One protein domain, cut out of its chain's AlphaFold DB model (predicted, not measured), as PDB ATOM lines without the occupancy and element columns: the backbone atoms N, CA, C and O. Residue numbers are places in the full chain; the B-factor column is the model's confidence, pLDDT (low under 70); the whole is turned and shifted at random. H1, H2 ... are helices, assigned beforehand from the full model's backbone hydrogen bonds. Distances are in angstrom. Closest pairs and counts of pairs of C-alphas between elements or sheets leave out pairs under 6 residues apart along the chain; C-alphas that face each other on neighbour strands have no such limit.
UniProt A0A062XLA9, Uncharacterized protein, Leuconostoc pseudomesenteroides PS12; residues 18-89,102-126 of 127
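This is residues 18 to 89 and 102 to 126 of the 127 residues of an uncharacterized protein of Leuconostoc pseudomesenteroides PS12 (UniProt A0A062XLA9). H1, H2 and H3 fold back and forth, H4 makes a corner with H1, and long H5 crosses H3; residues 117 to 126, of which 117 to 124 belong to H5, stick out. The printed part has 97 residues with five named helices in order: all helix. It is compact, radius of gyration of the C-alphas 13.4 A, spanning 41 by 31 by 25 A.

H1, residues 23 to 34, begins at (23.998, 9.793, 76.172). H2 is 42 to 49, H3 58 to 72, H4 77 to 87. H5, residues 103 to 124, spans 32.0 A to (46.149, -9.752, 99.084).

Hairpins H1-H2 and H2-H3 touch, closest C-alphas Ser 30 and Glu 42, Phe 45 and Thr 72, both 5.8 A. H5 residues 106 to 111 alone touch H3, closest C-alphas Gln 62 and Pro 107, 4.7 A. H1 residues 32 to 33 alone touch H4, about perpendicular. Every O i to N i+4 pair is within hydrogen-bond range in H1, H3, H4.

Residues 90 to 101 are not printed; C-alphas 89 and 102 are 8.8 A apart. Residues 18 to 19 and 115 to 126 have pLDDT under 70.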
ATOM      1  N   LYS A  18      21.359  13.598  89.238       55.78
ATOM      2  CA  LYS A  18      21.143  12.253  88.702       55.78
ATOM      3  C   LYS A  18      20.997  12.162  87.179       55.78
ATOM      4  O   LYS A  18      21.232  11.094  86.625       55.78
ATOM      5  N   ASP A  19      20.596  13.251  86.534       68.75
ATOM      6  CA  ASP A  19      20.289  13.306  85.106       68.75
ATOM      7  C   ASP A  19      21.509  13.757  84.279       68.75
ATOM      8  O   ASP A  19      21.424  13.817  83.061       68.75
ATOM      9  N   TYR A  20      22.653  14.048  84.918       76.25
ATOM     10  CA  TYR A  20      23.878  14.468  84.223       76.25
ATOM     11  C   TYR A  20      24.594  13.353  83.459       76.25
ATOM     12  O   TYR A  20      25.470  13.660  82.661       76.25
ATOM     13  N   TYR A  21      24.262  12.085  83.705       88.00
ATOM     14  CA  TYR A  21      24.863  10.943  83.014       88.00
ATOM     15  C   TYR A  21      23.863  10.358  82.028       88.00
ATOM     16  O   TYR A  21      23.173   9.377  82.315       88.00
ATOM     17  N   ASP A  22      23.731  11.030  80.900       87.88
ATOM     18  CA  ASP A  22      22.930  10.619  79.759       87.88
ATOM     19  C   ASP A  22      23.841  10.315  78.556       87.88
ATOM     20  O   ASP A  22      25.071  10.288  78.659       87.88
ATOM     21  N   VAL A  23      23.237  10.049  77.401       89.25
ATOM     22  CA  VAL A  23      23.998   9.793  76.172       89.25
ATOM     23  C   VAL A  23      24.827  11.017  75.758       89.25
ATOM     24  O   VAL A  23      25.926  10.846  75.236       89.25
ATOM     25  N   ASN A  24      24.370  12.241  76.043       90.19
ATOM     26  CA  ASN A  24      25.121  13.462  75.729       90.19
ATOM     27  C   ASN A  24      26.386  13.584  76.580       90.19
ATOM     28  O   ASN A  24      27.430  13.986  76.072       90.19
ATOM     29  N   TYR A  25      26.323  13.184  77.851       92.19
ATOM     30  CA  TYR A  25      27.516  13.012  78.671       92.19
ATOM     31  C   TYR A  25      28.475  11.982  78.068       92.19
ATOM     32  O   TYR A  25      29.682  12.212  78.064       92.19
ATOM     33  N   GLY A  26      27.950  10.873  77.536       94.00
ATOM     34  CA  GLY A  26      28.744   9.883  76.807       94.00
ATOM     35  C   GLY A  26      29.520  10.511  75.649       94.00
ATOM     36  O   GLY A  26      30.737  10.365  75.585       94.00
ATOM     37  N   TYR A  27      28.843  11.276  74.790       95.06
ATOM     38  CA  TYR A  27      29.490  11.990  73.683       95.06
ATOM     39  C   TYR A  27      30.527  13.008  74.171       95.06
ATOM     40  O   TYR A  27      31.653  13.023  73.687       95.06
ATOM     41  N   PHE A  28      30.193  13.801  75.191       94.25
ATOM     42  CA  PHE A  28      31.122  14.758  75.799       94.25
ATOM     43  C   PHE A  28      32.394  14.088  76.337       94.25
ATOM     44  O   PHE A  28      33.501  14.601  76.167       94.25
ATOM     45  N   LEU A  29      32.249  12.950  77.019       95.25
ATOM     46  CA  LEU A  29      33.389  12.228  77.565       95.25
ATOM     47  C   LEU A  29      34.222  11.579  76.454       95.25
ATOM     48  O   LEU A  29      35.448  11.625  76.524       95.25
ATOM     49  N   SER A  30      33.558  11.022  75.439       95.88
ATOM     50  CA  SER A  30      34.204  10.467  74.251       95.88
ATOM     51  C   SER A  30      35.085  11.504  73.564       95.88
ATOM     52  O   SER A  30      36.281  11.286  73.420       95.88
ATOM     53  N   GLU A  31      34.538  12.685  73.265       96.12
ATOM     54  CA  GLU A  31      35.273  13.781  72.628       96.12
ATOM     55  C   GLU A  31      36.536  14.154  73.421       96.12
ATOM     56  O   GLU A  31      37.619  14.331  72.857       96.12
ATOM     57  N   LYS A  32      36.439  14.237  74.755       95.44
ATOM     58  CA  LYS A  32      37.605  14.507  75.606       95.44
ATOM     59  C   LYS A  32      38.689  13.445  75.468       95.44
ATOM     60  O   LYS A  32      39.861  13.805  75.396       95.44
ATOM     61  N   ILE A  33      38.310  12.171  75.455       96.81
ATOM     62  CA  ILE A  33      39.256  11.057  75.352       96.81
ATOM     63  C   ILE A  33      39.868  11.008  73.949       96.81
ATOM     64  O   ILE A  33      41.091  10.944  73.837       96.81
ATOM     65  N   SER A  34      39.057  11.127  72.899       96.62
ATOM     66  CA  SER A  34      39.504  11.105  71.502       96.62
ATOM     67  C   SER A  34      40.537  12.192  71.191       96.62
ATOM     68  O   SER A  34      41.459  11.965  70.414       96.62
ATOM     69  N   ASN A  35      40.462  13.350  71.859       96.38
ATOM     70  CA  ASN A  35      41.450  14.430  71.715       96.38
ATOM     71  C   ASN A  35      42.865  14.074  72.213       96.38
ATOM     72  O   ASN A  35      43.825  14.754  71.854       96.38
ATOM     73  N   VAL A  36      43.010  13.055  73.064       96.69
ATOM     74  CA  VAL A  36      44.309  12.629  73.626       96.69
ATOM     75  C   VAL A  36      44.648  11.167  73.318       96.69
ATOM     76  O   VAL A  36      45.769  10.731  73.578       96.69
ATOM     77  N   TYR A  37      43.692  10.411  72.779       96.88
ATOM     78  CA  TYR A  37      43.818   9.014  72.389       96.88
ATOM     79  C   TYR A  37      43.061   8.782  71.075       96.88
ATOM     80  O   TYR A  37      41.868   8.498  71.070       96.88
ATOM     81  N   GLU A  38      43.778   8.901  69.957       94.56
ATOM     82  CA  GLU A  38      43.219   8.866  68.593       94.56
ATOM     83  C   GLU A  38      42.481   7.558  68.262       94.56
ATOM     84  O   GLU A  38      41.516   7.562  67.508       94.56
ATOM     85  N   ASN A  39      42.887   6.440  68.872       94.94
ATOM     86  CA  ASN A  39      42.278   5.127  68.643       94.94
ATOM     87  C   ASN A  39      41.039   4.870  69.523       94.94
ATOM     88  O   ASN A  39      40.647   3.714  69.705       94.94
ATOM     89  N   PHE A  40      40.456   5.902  70.141       97.56
ATOM     90  CA  PHE A  40      39.229   5.738  70.912       97.56
ATOM     91  C   PHE A  40      38.039   5.477  69.981       97.56
ATOM     92  O   PHE A  40      37.664   6.326  69.177       97.56
ATOM     93  N   ASP A  41      37.425   4.301  70.114       97.19
ATOM     94  CA  ASP A  41      36.237   3.928  69.345       97.19
ATOM     95  C   ASP A  41      34.973   4.532  69.981       97.19
ATOM     96  O   ASP A  41      34.278   3.907  70.789       97.19
ATOM     97  N   GLU A  42      34.703   5.794  69.635       96.19
ATOM     98  CA  GLU A  42      33.519   6.531  70.087       96.19
ATOM     99  C   GLU A  42      32.217   5.789  69.765       96.19
ATOM    100  O   GLU A  42      31.325   5.692  70.611       96.19
ATOM    101  N   GLU A  43      32.093   5.258  68.549       96.06
ATOM    102  CA  GLU A  43      30.867   4.599  68.106       96.06
ATOM    103  C   GLU A  43      30.585   3.359  68.956       96.06
ATOM    104  O   GLU A  43      29.458   3.182  69.444       96.06
ATOM    105  N   HIS A  44      31.615   2.547  69.207       96.69
ATOM    106  CA  HIS A  44      31.512   1.400  70.095       96.69
ATOM    107  C   HIS A  44      31.157   1.828  71.519       96.69
ATOM    108  O   HIS A  44      30.189   1.304  72.081       96.69
ATOM    109  N   PHE A  45      31.851   2.820  72.082       96.69
ATOM    110  CA  PHE A  45      31.575   3.324  73.429       96.69
ATOM    111  C   PHE A  45      30.116   3.758  73.595       96.69
ATOM    112  O   PHE A  45      29.431   3.320  74.522       96.69
ATOM    113  N   ILE A  46      29.603   4.568  72.669       95.69
ATOM    114  CA  ILE A  46      28.226   5.064  72.712       95.69
ATOM    115  C   ILE A  46      27.213   3.928  72.527       95.69
ATOM    116  O   ILE A  46      26.154   3.938  73.168       95.69
ATOM    117  N   SER A  47      27.517   2.934  71.685       95.44
ATOM    118  CA  SER A  47      26.651   1.763  71.491       95.44
ATOM    119  C   SER A  47      26.439   0.963  72.781       95.44
ATOM    120  O   SER A  47      25.342   0.453  73.001       95.44
ATOM    121  N   LEU A  48      27.437   0.930  73.672       94.38
ATOM    122  CA  LEU A  48      27.353   0.254  74.969       94.38
ATOM    123  C   LEU A  48      26.468   1.007  75.980       94.38
ATOM    124  O   LEU A  48      25.994   0.403  76.939       94.38
ATOM    125  N   LEU A  49      26.228   2.309  75.783       91.50
ATOM    126  CA  LEU A  49      25.426   3.138  76.692       91.50
ATOM    127  C   LEU A  49      23.932   3.142  76.337       91.50
ATOM    128  O   LEU A  49      23.075   3.025  77.215       91.50
ATOM    129  N   LYS A  50      23.610   3.286  75.045       81.19
ATOM    130  CA  LYS A  50      22.237   3.499  74.541       81.19
ATOM    131  C   LYS A  50      21.170   2.494  75.028       81.19
ATOM    132  O   LYS A  50      20.049   2.947  75.248       81.19
ATOM    133  N   PRO A  51      21.446   1.187  75.210       76.00
ATOM    134  CA  PRO A  51      20.398   0.215  75.537       76.00
ATOM    135  C   PRO A  51      19.745   0.405  76.915       76.00
ATOM    136  O   PRO A  51      18.563   0.112  77.071       76.00
ATOM    137  N   GLU A  52      20.489   0.892  77.913       74.12
ATOM    138  CA  GLU A  52      20.041   0.840  79.315       74.12
ATOM    139  C   GLU A  52      20.218   2.155  80.085       74.12
ATOM    140  O   GLU A  52      19.561   2.353  81.105       74.12
ATOM    141  N   LEU A  53      21.061   3.084  79.621       82.75
ATOM    142  CA  LEU A  53      21.527   4.209  80.441       82.75
ATOM    143  C   LEU A  53      20.392   5.036  81.075       82.75
ATOM    144  O   LEU A  53      20.477   5.406  82.247       82.75
ATOM    145  N   GLU A  54      19.309   5.306  80.348       79.81
ATOM    146  CA  GLU A  54      18.225   6.153  80.859       79.81
ATOM    147  C   GLU A  54      17.332   5.465  81.904       79.81
ATOM    148  O   GLU A  54      16.779   6.148  82.773       79.81
ATOM    149  N   THR A  55      17.244   4.133  81.894       85.38
ATOM    150  CA  THR A  55      16.431   3.358  82.852       85.38
ATOM    151  C   THR A  55      17.160   3.121  84.178       85.38
ATOM    152  O   THR A  55      16.538   2.802  85.195       85.38
ATOM    153  N   LEU A  56      18.479   3.324  84.195       88.06
ATOM    154  CA  LEU A  56      19.334   3.076  85.347       88.06
ATOM    155  C   LEU A  56      19.293   4.204  86.386       88.06
ATOM    156  O   LEU A  56      19.137   5.391  86.086       88.06
ATOM    157  N   SER A  57      19.524   3.816  87.644       88.88
ATOM    158  CA  SER A  57      19.763   4.746  88.749       88.88
ATOM    159  C   SER A  57      21.061   5.538  88.546       88.88
ATOM    160  O   SER A  57      21.966   5.104  87.836       88.88
ATOM    161  N   PHE A  58      21.202   6.676  89.231       86.06
ATOM    162  CA  PHE A  58      22.403   7.522  89.154       86.06
ATOM    163  C   PHE A  58      23.721   6.763  89.355       86.06
ATOM    164  O   PHE A  58      24.685   6.986  88.626       86.06
ATOM    165  N   ASN A  59      23.770   5.871  90.347       87.00
ATOM    166  CA  ASN A  59      24.970   5.087  90.629       87.00
ATOM    167  C   ASN A  59      25.220   4.040  89.540       87.00
ATOM    168  O   ASN A  59      26.360   3.872  89.116       87.00
ATOM    169  N   ASN A  60      24.165   3.380  89.054       90.44
ATOM    170  CA  ASN A  60      24.295   2.360  88.015       90.44
ATOM    171  C   ASN A  60      24.717   2.963  86.672       90.44
ATOM    172  O   ASN A  60      25.496   2.343  85.961       90.44
ATOM    173  N   ARG A  61      24.299   4.196  86.360       91.75
ATOM    174  CA  ARG A  61      24.780   4.933  85.180       91.75
ATOM    175  C   ARG A  61      26.293   5.142  85.212       91.75
ATOM    176  O   ARG A  61      26.959   4.917  84.211       91.75
ATOM    177  N   GLN A  62      26.848   5.522  86.366       90.88
ATOM    178  CA  GLN A  62      28.301   5.689  86.514       90.88
ATOM    179  C   GLN A  62      29.052   4.363  86.367       90.88
ATOM    180  O   GLN A  62      30.138   4.342  85.798       90.88
ATOM    181  N   ILE A  63      28.486   3.267  86.889       91.88
ATOM    182  CA  ILE A  63      29.062   1.924  86.744       91.88
ATOM    183  C   ILE A  63      29.044   1.501  85.274       91.88
ATOM    184  O   ILE A  63      30.076   1.069  84.771       91.88
ATOM    185  N   LEU A  64      27.913   1.682  84.581       93.69
ATOM    186  CA  LEU A  64      27.794   1.388  83.154       93.69
ATOM    187  C   LEU A  64      28.836   2.173  82.351       93.69
ATOM    188  O   LEU A  64      29.597   1.572  81.608       93.69
ATOM    189  N   LEU A  65      28.949   3.485  82.574       94.06
ATOM    190  CA  LEU A  65      29.964   4.324  81.928       94.06
ATOM    191  C   LEU A  65      31.394   3.816  82.165       94.06
ATOM    192  O   LEU A  65      32.181   3.737  81.225       94.06
ATOM    193  N   ALA A  66      31.732   3.443  83.401       93.75
ATOM    194  CA  ALA A  66      33.051   2.910  83.732       93.75
ATOM    195  C   ALA A  66      33.341   1.570  83.031       93.75
ATOM    196  O   ALA A  66      34.439   1.379  82.504       93.75
ATOM    197  N   GLU A  67      32.375   0.652  82.986       94.00
ATOM    198  CA  GLU A  67      32.539  -0.623  82.281       94.00
ATOM    199  C   GLU A  67      32.579  -0.433  80.757       94.00
ATOM    200  O   GLU A  67      33.391  -1.069  80.090       94.00
ATOM    201  N   SER A  68      31.803   0.498  80.197       95.50
ATOM    202  CA  SER A  68      31.871   0.837  78.771       95.50
ATOM    203  C   SER A  68      33.240   1.404  78.383       95.50
ATOM    204  O   SER A  68      33.795   1.001  77.361       95.50
ATOM    205  N   LEU A  69      33.839   2.269  79.214       95.75
ATOM    206  CA  LEU A  69      35.209   2.760  79.001       95.75
ATOM    207  C   LEU A  69      36.220   1.613  78.987       95.75
ATOM    208  O   LEU A  69      37.093   1.566  78.131       95.75
ATOM    209  N   LYS A  70      36.090   0.669  79.918       93.62
ATOM    210  CA  LYS A  70      36.960  -0.509  80.017       93.62
ATOM    211  C   LYS A  70      36.828  -1.448  78.820       93.62
ATOM    212  O   LYS A  70      37.831  -2.012  78.404       93.62
ATOM    213  N   SER A  71      35.623  -1.620  78.286       94.50
ATOM    214  CA  SER A  71      35.393  -2.423  77.079       94.50
ATOM    215  C   SER A  71      35.913  -1.737  75.814       94.50
ATOM    216  O   SER A  71      36.312  -2.419  74.875       94.50
ATOM    217  N   THR A  72      35.947  -0.401  75.799       96.75
ATOM    218  CA  THR A  72      36.400   0.388  74.642       96.75
ATOM    219  C   THR A  72      37.921   0.581  74.633       96.75
ATOM    220  O   THR A  72      38.565   0.446  73.595       96.75
ATOM    221  N   ILE A  73      38.528   0.881  75.785       95.12
ATOM    222  CA  ILE A  73      39.967   1.148  75.901       95.12
ATOM    223  C   ILE A  73      40.711  -0.178  76.088       95.12
ATOM    224  O   ILE A  73      40.832  -0.695  77.198       95.12
ATOM    225  N   GLN A  74      41.246  -0.717  74.992       91.88
ATOM    226  CA  GLN A  74      42.008  -1.975  74.964       91.88
ATOM    227  C   GLN A  74      43.483  -1.792  75.364       91.88
ATOM    228  O   GLN A  74      44.391  -2.321  74.725       91.88
ATOM    229  N   LEU A  75      43.732  -1.023  76.422       94.06
ATOM    230  CA  LEU A  75      45.066  -0.784  76.974       94.06
ATOM    231  C   LEU A  75      45.193  -1.416  78.360       94.06
ATOM    232  O   LEU A  75      44.206  -1.801  78.994       94.06
ATOM    233  N   ASN A  76      46.426  -1.519  78.859       92.56
ATOM    234  CA  ASN A  76      46.625  -1.872  80.259       92.56
ATOM    235  C   ASN A  76      46.128  -0.733  81.177       92.56
ATOM    236  O   ASN A  76      45.777   0.367  80.736       92.56
ATOM    237  N   TYR A  77      46.060  -1.018  82.478       89.88
ATOM    238  CA  TYR A  77      45.541  -0.060  83.448       89.88
ATOM    239  C   TYR A  77      46.372   1.226  83.493       89.88
ATOM    240  O   TYR A  77      45.789   2.303  83.449       89.88
ATOM    241  N   ASP A  78      47.700   1.123  83.535       92.12
ATOM    242  CA  ASP A  78      48.583   2.281  83.693       92.12
ATOM    243  C   ASP A  78      48.497   3.222  82.481       92.12
ATOM    244  O   ASP A  78      48.356   4.433  82.652       92.12
ATOM    245  N   ASP A  79      48.447   2.670  81.268       95.31
ATOM    246  CA  ASP A  79      48.250   3.434  80.031       95.31
ATOM    247  C   ASP A  79      46.855   4.079  79.975       95.31
ATOM    248  O   ASP A  79      46.702   5.226  79.549       95.31
ATOM    249  N   THR A  80      45.824   3.386  80.471       95.38
ATOM    250  CA  THR A  80      44.472   3.960  80.571       95.38
ATOM    251  C   THR A  80      44.427   5.117  81.573       95.38
ATOM    252  O   THR A  80      43.832   6.160  81.301       95.38
ATOM    253  N   ILE A  81      45.084   4.971  82.728       94.12
ATOM    254  CA  ILE A  81      45.204   6.053  83.710       94.12
ATOM    255  C   ILE A  81      45.979   7.225  83.118       94.12
ATOM    256  O   ILE A  81      45.572   8.370  83.314       94.12
ATOM    257  N   TYR A  82      47.037   6.969  82.349       94.75
ATOM    258  CA  TYR A  82      47.769   8.025  81.664       94.75
ATOM    259  C   TYR A  82      46.849   8.844  80.748       94.75
ATOM    260  O   TYR A  82      46.838  10.069  80.866       94.75
ATOM    261  N   ILE A  83      45.997   8.207  79.937       95.81
ATOM    262  CA  ILE A  83      44.970   8.904  79.138       95.81
ATOM    263  C   ILE A  83      44.066   9.765  80.027       95.81
ATOM    264  O   ILE A  83      43.876  10.951  79.751       95.81
ATOM    265  N   PHE A  84      43.548   9.210  81.126       94.50
ATOM    266  CA  PHE A  84      42.672   9.957  82.032       94.50
ATOM    267  C   PHE A  84      43.363  11.180  82.637       94.50
ATOM    268  O   PHE A  84      42.730  12.226  82.743       94.50
ATOM    269  N   THR A  85      44.656  11.101  82.964       92.31
ATOM    270  CA  THR A  85      45.408  12.263  83.469       92.31
ATOM    271  C   THR A  85      45.535  13.388  82.442       92.31
ATOM    272  O   THR A  85      45.602  14.549  82.832       92.31
ATOM    273  N   LYS A  86      45.527  13.077  81.137       94.25
ATOM    274  CA  LYS A  86      45.623  14.082  80.063       94.25
ATOM    275  C   LYS A  86      44.338  14.859  79.831       94.25
ATOM    276  O   LYS A  86      44.404  15.965  79.306       94.25
ATOM    277  N   ILE A  87      43.195  14.295  80.210       93.12
ATOM    278  CA  ILE A  87      41.898  14.964  80.066       93.12
ATOM    279  C   ILE A  87      41.469  15.705  81.331       93.12
ATOM    280  O   ILE A  87      40.451  16.403  81.295       93.12
ATOM    281  N   LEU A  88      42.207  15.554  82.439       86.38
ATOM    282  CA  LEU A  88      41.956  16.325  83.653       86.38
ATOM    283  C   LEU A  88      42.053  17.817  83.320       86.38
ATOM    284  O   LEU A  88      42.977  18.262  82.643       86.38
ATOM    285  N   GLY A  89      41.049  18.571  83.764       78.06
ATOM    286  CA  GLY A  89      41.101  20.026  83.710       78.06
ATOM    287  C   GLY A  89      42.035  20.583  84.781       78.06
ATOM    288  O   GLY A  89      42.736  19.838  85.467       78.06
ATOM    289  N   GLY A 102      33.776  19.502  88.866       78.69
ATOM    290  CA  GLY A 102      34.317  18.137  88.915       78.69
ATOM    291  C   GLY A 102      33.305  17.016  88.675       78.69
ATOM    292  O   GLY A 102      33.697  15.856  88.593       78.69
ATOM    293  N   TRP A 103      32.013  17.332  88.546       82.62
ATOM    294  CA  TRP A 103      30.941  16.329  88.501       82.62
ATOM    295  C   TRP A 103      31.145  15.316  87.370       82.62
ATOM    296  O   TRP A 103      30.835  14.139  87.520       82.62
ATOM    297  N   TRP A 104      31.711  15.757  86.247       87.56
ATOM    298  CA  TRP A 104      31.908  14.925  85.068       87.56
ATOM    299  C   TRP A 104      33.024  13.885  85.243       87.56
ATOM    300  O   TRP A 104      33.080  12.937  84.468       87.56
ATOM    301  N   LEU A 105      33.883  14.015  86.259       89.06
ATOM    302  CA  LEU A 105      34.969  13.070  86.548       89.06
ATOM    303  C   LEU A 105      34.499  11.830  87.323       89.06
ATOM    304  O   LEU A 105      35.228  10.845  87.415       89.06
ATOM    305  N   TRP A 106      33.291  11.836  87.890       88.38
ATOM    306  CA  TRP A 106      32.821  10.754  88.763       88.38
ATOM    307  C   TRP A 106      32.825   9.360  88.112       88.38
ATOM    308  O   TRP A 106      33.300   8.420  88.757       88.38
ATOM    309  N   PRO A 107      32.355   9.183  86.862       90.19
ATOM    310  CA  PRO A 107      32.472   7.904  86.161       90.19
ATOM    311  C   PRO A 107      33.924   7.425  85.991       90.19
ATOM    312  O   PRO A 107      34.189   6.232  86.143       90.19
ATOM    313  N   LEU A 108      34.887   8.333  85.794       91.88
ATOM    314  CA  LEU A 108      36.315   7.980  85.759       91.88
ATOM    315  C   LEU A 108      36.797   7.489  87.128       91.88
ATOM    316  O   LEU A 108      37.478   6.469  87.226       91.88
ATOM    317  N   SER A 109      36.372   8.141  88.211       87.12
ATOM    318  CA  SER A 109      36.667   7.677  89.571       87.12
ATOM    319  C   SER A 109      36.096   6.282  89.847       87.12
ATOM    320  O   SER A 109      36.721   5.498  90.562       87.12
ATOM    321  N   LYS A 110      34.936   5.928  89.270       90.44
ATOM    322  CA  LYS A 110      34.384   4.563  89.361       90.44
ATOM    323  C   LYS A 110      35.253   3.542  88.639       90.44
ATOM    324  O   LYS A 110      35.505   2.485  89.217       90.44
ATOM    325  N   TYR A 111      35.757   3.874  87.451       92.06
ATOM    326  CA  TYR A 111      36.727   3.038  86.742       92.06
ATOM    327  C   TYR A 111      37.963   2.772  87.616       92.06
ATOM    328  O   TYR A 111      38.330   1.616  87.855       92.06
ATOM    329  N   VAL A 112      38.573   3.842  88.145       88.88
ATOM    330  CA  VAL A 112      39.781   3.770  88.984       88.88
ATOM    331  C   VAL A 112      39.522   2.919  90.223       88.88
ATOM    332  O   VAL A 112      40.270   1.981  90.485       88.88
ATOM    333  N   ALA A 113      38.448   3.204  90.964       82.69
ATOM    334  CA  ALA A 113      38.115   2.500  92.197       82.69
ATOM    335  C   ALA A 113      37.861   1.006  91.965       82.69
ATOM    336  O   ALA A 113      38.372   0.179  92.721       82.69
ATOM    337  N   HIS A 114      37.114   0.645  90.918       74.00
ATOM    338  CA  HIS A 114      36.802  -0.753  90.631       74.00
ATOM    339  C   HIS A 114      38.075  -1.566  90.351       74.00
ATOM    340  O   HIS A 114      38.269  -2.642  90.921       74.00
ATOM    341  N   LYS A 115      38.997  -1.017  89.555       68.94
ATOM    342  CA  LYS A 115      40.286  -1.659  89.265       68.94
ATOM    343  C   LYS A 115      41.230  -1.673  90.464       68.94
ATOM    344  O   LYS A 115      41.844  -2.708  90.708       68.94
ATOM    345  N   SER A 116      41.313  -0.592  91.239       66.25
ATOM    346  CA  SER A 116      42.148  -0.535  92.447       66.25
ATOM    347  C   SER A 116      41.708  -1.546  93.506       66.25
ATOM    348  O   SER A 116      42.556  -2.181  94.131       66.25
ATOM    349  N   ILE A 117      40.397  -1.752  93.676       62.12
ATOM    350  CA  ILE A 117      39.859  -2.775  94.582       62.12
ATOM    351  C   ILE A 117      40.224  -4.176  94.081       62.12
ATOM    352  O   ILE A 117      40.786  -4.950  94.849       62.12
ATOM    353  N   ILE A 118      39.975  -4.495  92.804       59.44
ATOM    354  CA  ILE A 118      40.308  -5.816  92.234       59.44
ATOM    355  C   ILE A 118      41.810  -6.092  92.327       59.44
ATOM    356  O   ILE A 118      42.208  -7.181  92.732       59.44
ATOM    357  N   ARG A 119      42.642  -5.099  91.997       58.47
ATOM    358  CA  ARG A 119      44.096  -5.179  92.121       58.47
ATOM    359  C   ARG A 119      44.484  -5.504  93.563       58.47
ATOM    360  O   ARG A 119      45.141  -6.512  93.786       58.47
ATOM    361  N   ASN A 120      44.037  -4.713  94.539       55.72
ATOM    362  CA  ASN A 120      44.356  -4.953  95.949       55.72
ATOM    363  C   ASN A 120      43.854  -6.315  96.447       55.72
ATOM    364  O   ASN A 120      44.597  -6.999  97.139       55.72
ATOM    365  N   VAL A 121      42.650  -6.754  96.068       56.59
ATOM    366  CA  VAL A 121      42.139  -8.090  96.435       56.59
ATOM    367  C   VAL A 121      42.992  -9.204  95.821       56.59
ATOM    368  O   VAL A 121      43.317 -10.164  96.511       56.59
ATOM    369  N   PHE A 122      43.411  -9.068  94.560       45.56
ATOM    370  CA  PHE A 122      44.272 -10.048  93.896       45.56
ATOM    371  C   PHE A 122      45.674 -10.116  94.527       45.56
ATOM    372  O   PHE A 122      46.186 -11.205  94.756       45.56
ATOM    373  N   TYR A 123      46.268  -8.970  94.883       52.16
ATOM    374  CA  TYR A 123      47.561  -8.923  95.582       52.16
ATOM    375  C   TYR A 123      47.483  -9.433  97.032       52.16
ATOM    376  O   TYR A 123      48.442 -10.023  97.519       52.16
ATOM    377  N   LEU A 124      46.357  -9.238  97.724       51.41
ATOM    378  CA  LEU A 124      46.149  -9.752  99.084       51.41
ATOM    379  C   LEU A 124      45.778 -11.245  99.115       51.41
ATOM    380  O   LEU A 124      45.935 -11.873 100.155       51.41
ATOM    381  N   GLY A 125      45.304 -11.811  98.002       46.72
ATOM    382  CA  GLY A 125      45.000 -13.240  97.854       46.72
ATOM    383  C   GLY A 125      46.155 -14.101  97.328       46.72
ATOM    384  O   GLY A 125      45.969 -15.302  97.154       46.72
ATOM    385  N   LEU A 126      47.320 -13.503  97.051       46.72
ATOM    386  CA  LEU A 126      48.519 -14.175  96.528       46.72
ATOM    387  C   LEU A 126      49.730 -14.124  97.483       46.72
ATOM    388  O   LEU A 126      50.856 -14.329  97.034       46.72
TER     389      LEU A 126